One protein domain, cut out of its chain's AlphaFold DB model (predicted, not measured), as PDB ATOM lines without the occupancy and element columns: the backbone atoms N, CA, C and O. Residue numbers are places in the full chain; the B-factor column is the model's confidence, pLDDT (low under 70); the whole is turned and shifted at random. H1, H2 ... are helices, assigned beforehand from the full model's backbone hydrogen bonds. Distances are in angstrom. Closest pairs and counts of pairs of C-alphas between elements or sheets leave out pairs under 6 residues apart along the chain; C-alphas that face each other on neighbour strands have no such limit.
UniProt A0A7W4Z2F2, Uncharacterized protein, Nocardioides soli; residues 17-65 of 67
ATOM      1  N   ASP A  17      13.221 -85.482  81.073       55.84
ATOM      2  CA  ASP A  17      12.458 -86.366  80.185       55.84
ATOM      3  C   ASP A  17      11.517 -85.584  79.248       55.84
ATOM      4  O   ASP A  17      11.404 -85.891  78.066       55.84
ATOM      5  N   GLN A  18      10.947 -84.466  79.715       55.41
ATOM      6  CA  GLN A  18      10.076 -83.617  78.888       55.41
ATOM      7  C   GLN A  18      10.835 -82.848  77.795       55.41
ATOM      8  O   GLN A  18      10.300 -82.667  76.706       55.41
ATOM      9  N   ARG A  19      12.096 -82.449  78.034       56.38
ATOM     10  CA  ARG A  19      12.956 -81.839  76.993       56.38
ATOM     11  C   ARG A  19      13.458 -82.858  75.968       56.38
ATOM     12  O   ARG A  19      13.763 -82.484  74.838       56.38
ATOM     13  N   GLY A  20      13.560 -84.132  76.357       56.91
ATOM     14  CA  GLY A  20      13.950 -85.225  75.465       56.91
ATOM     15  C   GLY A  20      12.890 -85.510  74.402       56.91
ATOM     16  O   GLY A  20      13.240 -85.669  73.235       56.91
ATOM     17  N   ILE A  21      11.605 -85.465  74.777       54.50
ATOM     18  CA  ILE A  21      10.471 -85.631  73.851       54.50
ATOM     19  C   ILE A  21      10.475 -84.544  72.758       54.50
ATOM     20  O   ILE A  21      10.324 -84.866  71.583       54.50
ATOM     21  N   THR A  22      10.741 -83.281  73.114       60.72
ATOM     22  CA  THR A  22      10.716 -82.136  72.175       60.72
ATOM     23  C   THR A  22      12.047 -81.876  71.449       60.72
ATOM     24  O   THR A  22      12.175 -80.962  70.646       60.72
ATOM     25  N   THR A  23      13.103 -82.630  71.757       67.69
ATOM     26  CA  THR A  23      14.386 -82.538  71.023       67.69
ATOM     27  C   THR A  23      14.549 -83.723  70.077       67.69
ATOM     28  O   THR A  23      15.087 -83.589  68.978       67.69
ATOM     29  N   ALA A  24      14.019 -84.885  70.467       72.06
ATOM     30  CA  ALA A  24      13.952 -86.057  69.610       72.06
ATOM     31  C   ALA A  24      13.093 -85.820  68.360       72.06
ATOM     32  O   ALA A  24      13.409 -86.383  67.318       72.06
ATOM     33  N   GLU A  25      12.066 -84.965  68.428       69.62
ATOM     34  CA  GLU A  25      11.153 -84.680  67.309       69.62
ATOM     35  C   GLU A  25      11.857 -84.111  66.061       69.62
ATOM     36  O   GLU A  25      11.537 -84.472  64.927       69.62
ATOM     37  N   TYR A  26      12.891 -83.291  66.253       72.19
ATOM     38  CA  TYR A  26      13.656 -82.731  65.140       72.19
ATOM     39  C   TYR A  26      14.631 -83.755  64.554       72.19
ATOM     40  O   TYR A  26      14.731 -83.899  63.335       72.19
ATOM     41  N   ALA A  27      15.308 -84.520  65.416       83.81
ATOM     42  CA  ALA A  27      16.231 -85.568  64.987       83.81
ATOM     43  C   ALA A  27      15.500 -86.711  64.261       83.81
ATOM     44  O   ALA A  27      15.961 -87.187  63.221       83.81
ATOM     45  N   VAL A  28      14.331 -87.119  64.769       84.88
ATOM     46  CA  VAL A  28      13.483 -88.124  64.120       84.88
ATOM     47  C   VAL A  28      12.897 -87.592  62.817       84.88
ATOM     48  O   VAL A  28      12.809 -88.354  61.863       84.88
ATOM     49  N   GLY A  29      12.582 -86.296  62.722       87.75
ATOM     50  CA  GLY A  29      12.126 -85.672  61.479       87.75
ATOM     51  C   GLY A  29      13.159 -85.784  60.355       87.75
ATOM     52  O   GLY A  29      12.828 -86.201  59.245       87.75
ATOM     53  N   THR A  30      14.431 -85.498  60.643       90.38
ATOM     54  CA  THR A  30      15.513 -85.660  59.659       90.38
ATOM     55  C   THR A  30      15.776 -87.128  59.331       90.38
ATOM     56  O   THR A  30      15.925 -87.466  58.159       90.38
ATOM     57  N   ALA A  31      15.800 -88.010  60.334       90.50
ATOM     58  CA  ALA A  31      16.023 -89.438  60.113       90.50
ATOM     59  C   ALA A  31      14.888 -90.082  59.294       90.50
ATOM     60  O   ALA A  31      15.152 -90.822  58.348       90.50
ATOM     61  N   ALA A  32      13.631 -89.754  59.605       91.62
ATOM     62  CA  ALA A  32      12.462 -90.206  58.859       91.62
ATOM     63  C   ALA A  32      12.440 -89.623  57.440       91.62
ATOM     64  O   ALA A  32      12.183 -90.353  56.485       91.62
ATOM     65  N   GLY A  33      12.774 -88.338  57.285       93.31
ATOM     66  CA  GLY A  33      12.874 -87.679  55.982       93.31
ATOM     67  C   GLY A  33      13.956 -88.290  55.090       93.31
ATOM     68  O   GLY A  33      13.680 -88.647  53.947       93.31
ATOM     69  N   ALA A  34      15.170 -88.483  55.614       94.69
ATOM     70  CA  ALA A  34      16.267 -89.119  54.885       94.69
ATOM     71  C   ALA A  34      15.967 -90.594  54.566       94.69
ATOM     72  O   ALA A  34      16.253 -91.055  53.461       94.69
ATOM     73  N   GLY A  35      15.338 -91.319  55.496       92.12
ATOM     74  CA  GLY A  35      14.903 -92.700  55.288       92.12
ATOM     75  C   GLY A  35      13.858 -92.825  54.177       92.12
ATOM     76  O   GLY A  35      14.019 -93.635  53.266       92.12
ATOM     77  N   LEU A  36      12.825 -91.979  54.194       93.94
ATOM     78  CA  LEU A  36      11.787 -91.956  53.165       93.94
ATOM     79  C   LEU A  36      12.339 -91.525  51.800       93.94
ATOM     80  O   LEU A  36      12.026 -92.155  50.792       93.94
ATOM     81  N   ALA A  37      13.204 -90.507  51.756       92.75
ATOM     82  CA  ALA A  37      13.866 -90.083  50.523       92.75
ATOM     83  C   ALA A  37      14.747 -91.198  49.933       92.75
ATOM     84  O   ALA A  37      14.743 -91.410  48.721       92.75
ATOM     85  N   GLY A  38      15.448 -91.955  50.784       90.25
ATOM     86  CA  GLY A  38      16.229 -93.123  50.377       90.25
ATOM     87  C   GLY A  38      15.368 -94.235  49.773       90.25
ATOM     88  O   GLY A  38      15.738 -94.808  48.746       90.25
ATOM     89  N   LEU A  39      14.194 -94.506  50.353       88.56
ATOM     90  CA  LEU A  39      13.226 -95.447  49.783       88.56
ATOM     91  C   LEU A  39      12.680 -94.951  48.437       88.56
ATOM     92  O   LEU A  39      12.684 -95.712  47.474       88.56
ATOM     93  N   LEU A  40      12.280 -93.680  48.335       87.81
ATOM     94  CA  LEU A  40      11.806 -93.089  47.077       87.81
ATOM     95  C   LEU A  40      12.866 -93.170  45.977       87.81
ATOM     96  O   LEU A  40      12.562 -93.588  44.863       87.81
ATOM     97  N   TYR A  41      14.118 -92.834  46.289       87.19
ATOM     98  CA  TYR A  41      15.227 -92.957  45.347       87.19
ATOM     99  C   TYR A  41      15.416 -94.410  44.892       87.19
ATOM    100  O   TYR A  41      15.568 -94.685  43.703       87.19
ATOM    101  N   LYS A  42      15.329 -95.374  45.816       82.75
ATOM    102  CA  LYS A  42      15.439 -96.800  45.487       82.75
ATOM    103  C   LYS A  42      14.292 -97.293  44.596       82.75
ATOM    104  O   LYS A  42      14.535 -98.142  43.742       82.75
ATOM    105  N   LEU A  43      13.080 -96.767  44.779       82.19
ATOM    106  CA  LEU A  43      11.909 -97.080  43.953       82.19
ATOM    107  C   LEU A  43      11.991 -96.438  42.560       82.19
ATOM    108  O   LEU A  43      11.613 -97.074  41.583       82.19
ATOM    109  N   LEU A  44      12.501 -95.208  42.461       79.62
ATOM    110  CA  LEU A  44      12.616 -94.461  41.200       79.62
ATOM    111  C   LEU A  44      13.813 -94.896  40.348       79.62
ATOM    112  O   LEU A  44      13.752 -94.847  39.125       79.62
ATOM    113  N   THR A  45      14.924 -95.270  40.983       78.00
ATOM    114  CA  THR A  45      16.200 -95.539  40.299       78.00
ATOM    115  C   THR A  45      16.552 -97.027  40.259       78.00
ATOM    116  O   THR A  45      17.414 -97.440  39.487       78.00
ATOM    117  N   GLY A  46      15.908 -97.860  41.078       67.75
ATOM    118  CA  GLY A  46      16.172 -99.294  41.138       67.75
ATOM    119  C   GLY A  46      15.071-100.133  40.497       67.75
ATOM    120  O   GLY A  46      13.889 -99.867  40.688       67.75
ATOM    121  N   GLY A  47      15.454-101.252  39.871       72.94
ATOM    122  CA  GLY A  47      14.518-102.307  39.441       72.94
ATOM    123  C   GLY A  47      13.672-102.909  40.577       72.94
ATOM    124  O   GLY A  47      12.716-103.630  40.317       72.94
ATOM    125  N   PHE A  48      13.976-102.568  41.836       76.31
ATOM    126  CA  PHE A  48      13.140-102.856  43.002       76.31
ATOM    127  C   PHE A  48      11.757-102.202  42.908       76.31
ATOM    128  O   PHE A  48      10.784-102.833  43.304       76.31
ATOM    129  N   GLY A  49      11.647-100.980  42.368       78.06
ATOM    130  CA  GLY A  49      10.348-100.332  42.162       78.06
ATOM    131  C   GLY A  49       9.457-101.133  41.216       78.06
ATOM    132  O   GLY A  49       8.315-101.425  41.558       78.06
ATOM    133  N   ASP A  50      10.012-101.573  40.084       77.75
ATOM    134  CA  ASP A  50       9.320-102.429  39.110       77.75
ATOM    135  C   ASP A  50       8.917-103.778  39.723       77.75
ATOM    136  O   ASP A  50       7.790-104.232  39.547       77.75
ATOM    137  N   GLN A  51       9.805-104.387  40.514       82.62
ATOM    138  CA  GLN A  51       9.533-105.654  41.191       82.62
ATOM    139  C   GLN A  51       8.435-105.522  42.255       82.62
ATOM    140  O   GLN A  51       7.576-106.397  42.354       82.62
ATOM    141  N   LEU A  52       8.419-104.428  43.022       83.19
ATOM    142  CA  LEU A  52       7.364-104.150  43.997       83.19
ATOM    143  C   LEU A  52       6.023-103.919  43.301       83.19
ATOM    144  O   LEU A  52       5.006-104.451  43.744       83.19
ATOM    145  N   LEU A  53       6.034-103.162  42.200       83.44
ATOM    146  CA  LEU A  53       4.840-102.879  41.415       83.44
ATOM    147  C   LEU A  53       4.280-104.165  40.803       83.44
ATOM    148  O   LEU A  53       3.106-104.450  41.003       83.44
ATOM    149  N   LYS A  54       5.117-104.982  40.152       84.00
ATOM    150  CA  LYS A  54       4.718-106.303  39.643       84.00
ATOM    151  C   LYS A  54       4.138-107.180  40.739       84.00
ATOM    152  O   LYS A  54       3.055-107.706  40.562       84.00
ATOM    153  N   THR A  55       4.796-107.261  41.894       85.69
ATOM    154  CA  THR A  55       4.307-108.097  43.002       85.69
ATOM    155  C   THR A  55       2.946-107.619  43.509       85.69
ATOM    156  O   THR A  55       2.075-108.439  43.781       85.69
ATOM    157  N   LEU A  56       2.747-106.303  43.630       86.81
ATOM    158  CA  LEU A  56       1.481-105.719  44.070       86.81
ATOM    159  C   LEU A  56       0.368-105.963  43.043       86.81
ATOM    160  O   LEU A  56      -0.731-106.363  43.418       86.81
ATOM    161  N   PHE A  57       0.656-105.741  41.760       87.25
ATOM    162  CA  PHE A  57      -0.295-105.975  40.679       87.25
ATOM    163  C   PHE A  57      -0.629-107.457  40.530       87.25
ATOM    164  O   PHE A  57      -1.808-107.775  40.459       87.25
ATOM    165  N   ASP A  58       0.349-108.359  40.585       88.19
ATOM    166  CA  ASP A  58       0.121-109.806  40.558       88.19
ATOM    167  C   ASP A  58      -0.747-110.246  41.745       88.19
ATOM    168  O   ASP A  58      -1.677-111.031  41.575       88.19
ATOM    169  N   HIS A  59      -0.521-109.689  42.942       89.06
ATOM    170  CA  HIS A  59      -1.371-109.980  44.100       89.06
ATOM    171  C   HIS A  59      -2.802-109.464  43.925       89.06
ATOM    172  O   HIS A  59      -3.754-110.160  44.263       89.06
ATOM    173  N   VAL A  60      -2.975-108.242  43.413       89.06
ATOM    174  CA  VAL A  60      -4.303-107.650  43.194       89.06
ATOM    175  C   VAL A  60      -5.046-108.382  42.078       89.06
ATOM    176  O   VAL A  60      -6.214-108.712  42.248       89.06
ATOM    177  N   LEU A  61      -4.385-108.693  40.964       89.69
ATOM    178  CA  LEU A  61      -4.973-109.447  39.856       89.69
ATOM    179  C   LEU A  61      -5.307-110.887  40.266       89.69
ATOM    180  O   LEU A  61      -6.370-111.384  39.897       89.69
ATOM    181  N   GLY A  62      -4.472-111.508  41.104       85.19
ATOM    182  CA  GLY A  62      -4.755-112.800  41.727       85.19
ATOM    183  C   GLY A  62      -5.954-112.753  42.683       85.19
ATOM    184  O   GLY A  62      -6.792-113.651  42.661       85.19
ATOM    185  N   LEU A  63      -6.111-111.678  43.465       86.19
ATOM    186  CA  LEU A  63      -7.293-111.467  44.315       86.19
ATOM    187  C   LEU A  63      -8.566-111.172  43.506       86.19
ATOM    188  O   LEU A  63      -9.655-111.545  43.938       86.19
ATOM    189  N   LEU A  64      -8.444-110.533  42.338       84.94
ATOM    190  CA  LEU A  64      -9.551-110.341  41.395       84.94
ATOM    191  C   LEU A  64      -9.848-111.591  40.538       84.94
ATOM    192  O   LEU A  64     -10.858-111.602  39.836       84.94
ATOM    193  N   GLY A  65      -9.020-112.641  40.602       76.44
ATOM    194  CA  GLY A  65      -9.226-113.907  39.885       76.44
ATOM    195  C   GLY A  65      -8.917-113.856  38.384       76.44
ATOM    196  O   GLY A  65      -9.429-114.680  37.629       76.44
TER     197      GLY A  65
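AT A GLANCE: This is residues 17 to 65 of the 67 residues of an uncharacterized protein of Nocardioides soli (UniProt A0A7W4Z2F2). Two helices meet end to end at a corner and make a wide L, with H1 as the long arm and H2 as the short one. Only the corner has contact between them, and residues 17 to 38 and 54 to 65 stick out free. The printed part has 49 residues with two named helices, H1 then H2, and no named strand; it is all helix. It is extended, with a radius of gyration of the C-alphas of 17.6 A and spans of 53 by 25 by 8 A.

IN THESE COORDINATES: Find C-alpha 17 at (12.458, -86.366, 80.185); from there H1, residues 17 to 45, runs 41.1 A, with a kink of 31 degrees near residue 24. After Gly 46, H2, residues 47 to 63, runs 24.2 A to C-alpha 63 at (-7.293, -111.467, 44.315).

HOW THE PARTS SIT: Look at residues 42 to 43 of H1 and 48 to 50 of H2: here the helices touch only at the corner, and their closest C-alphas, Leu 43 and Gly 49, are 4.0 A apart. Their lines are about perpendicular, at 88 degrees. In H2 every O i to N i+4 pair is within hydrogen-bond range; in H1, 21 of 25 are.

THE WHOLE: The C-alphas farthest apart, Arg 19 and Gly 65, are 53.8 A apart. The printed part has no cut, and the link from H1 to H2 is tight. Mean pLDDT of the printed part is 80.6; residues 17 to 23, 25 and 46 are under 70.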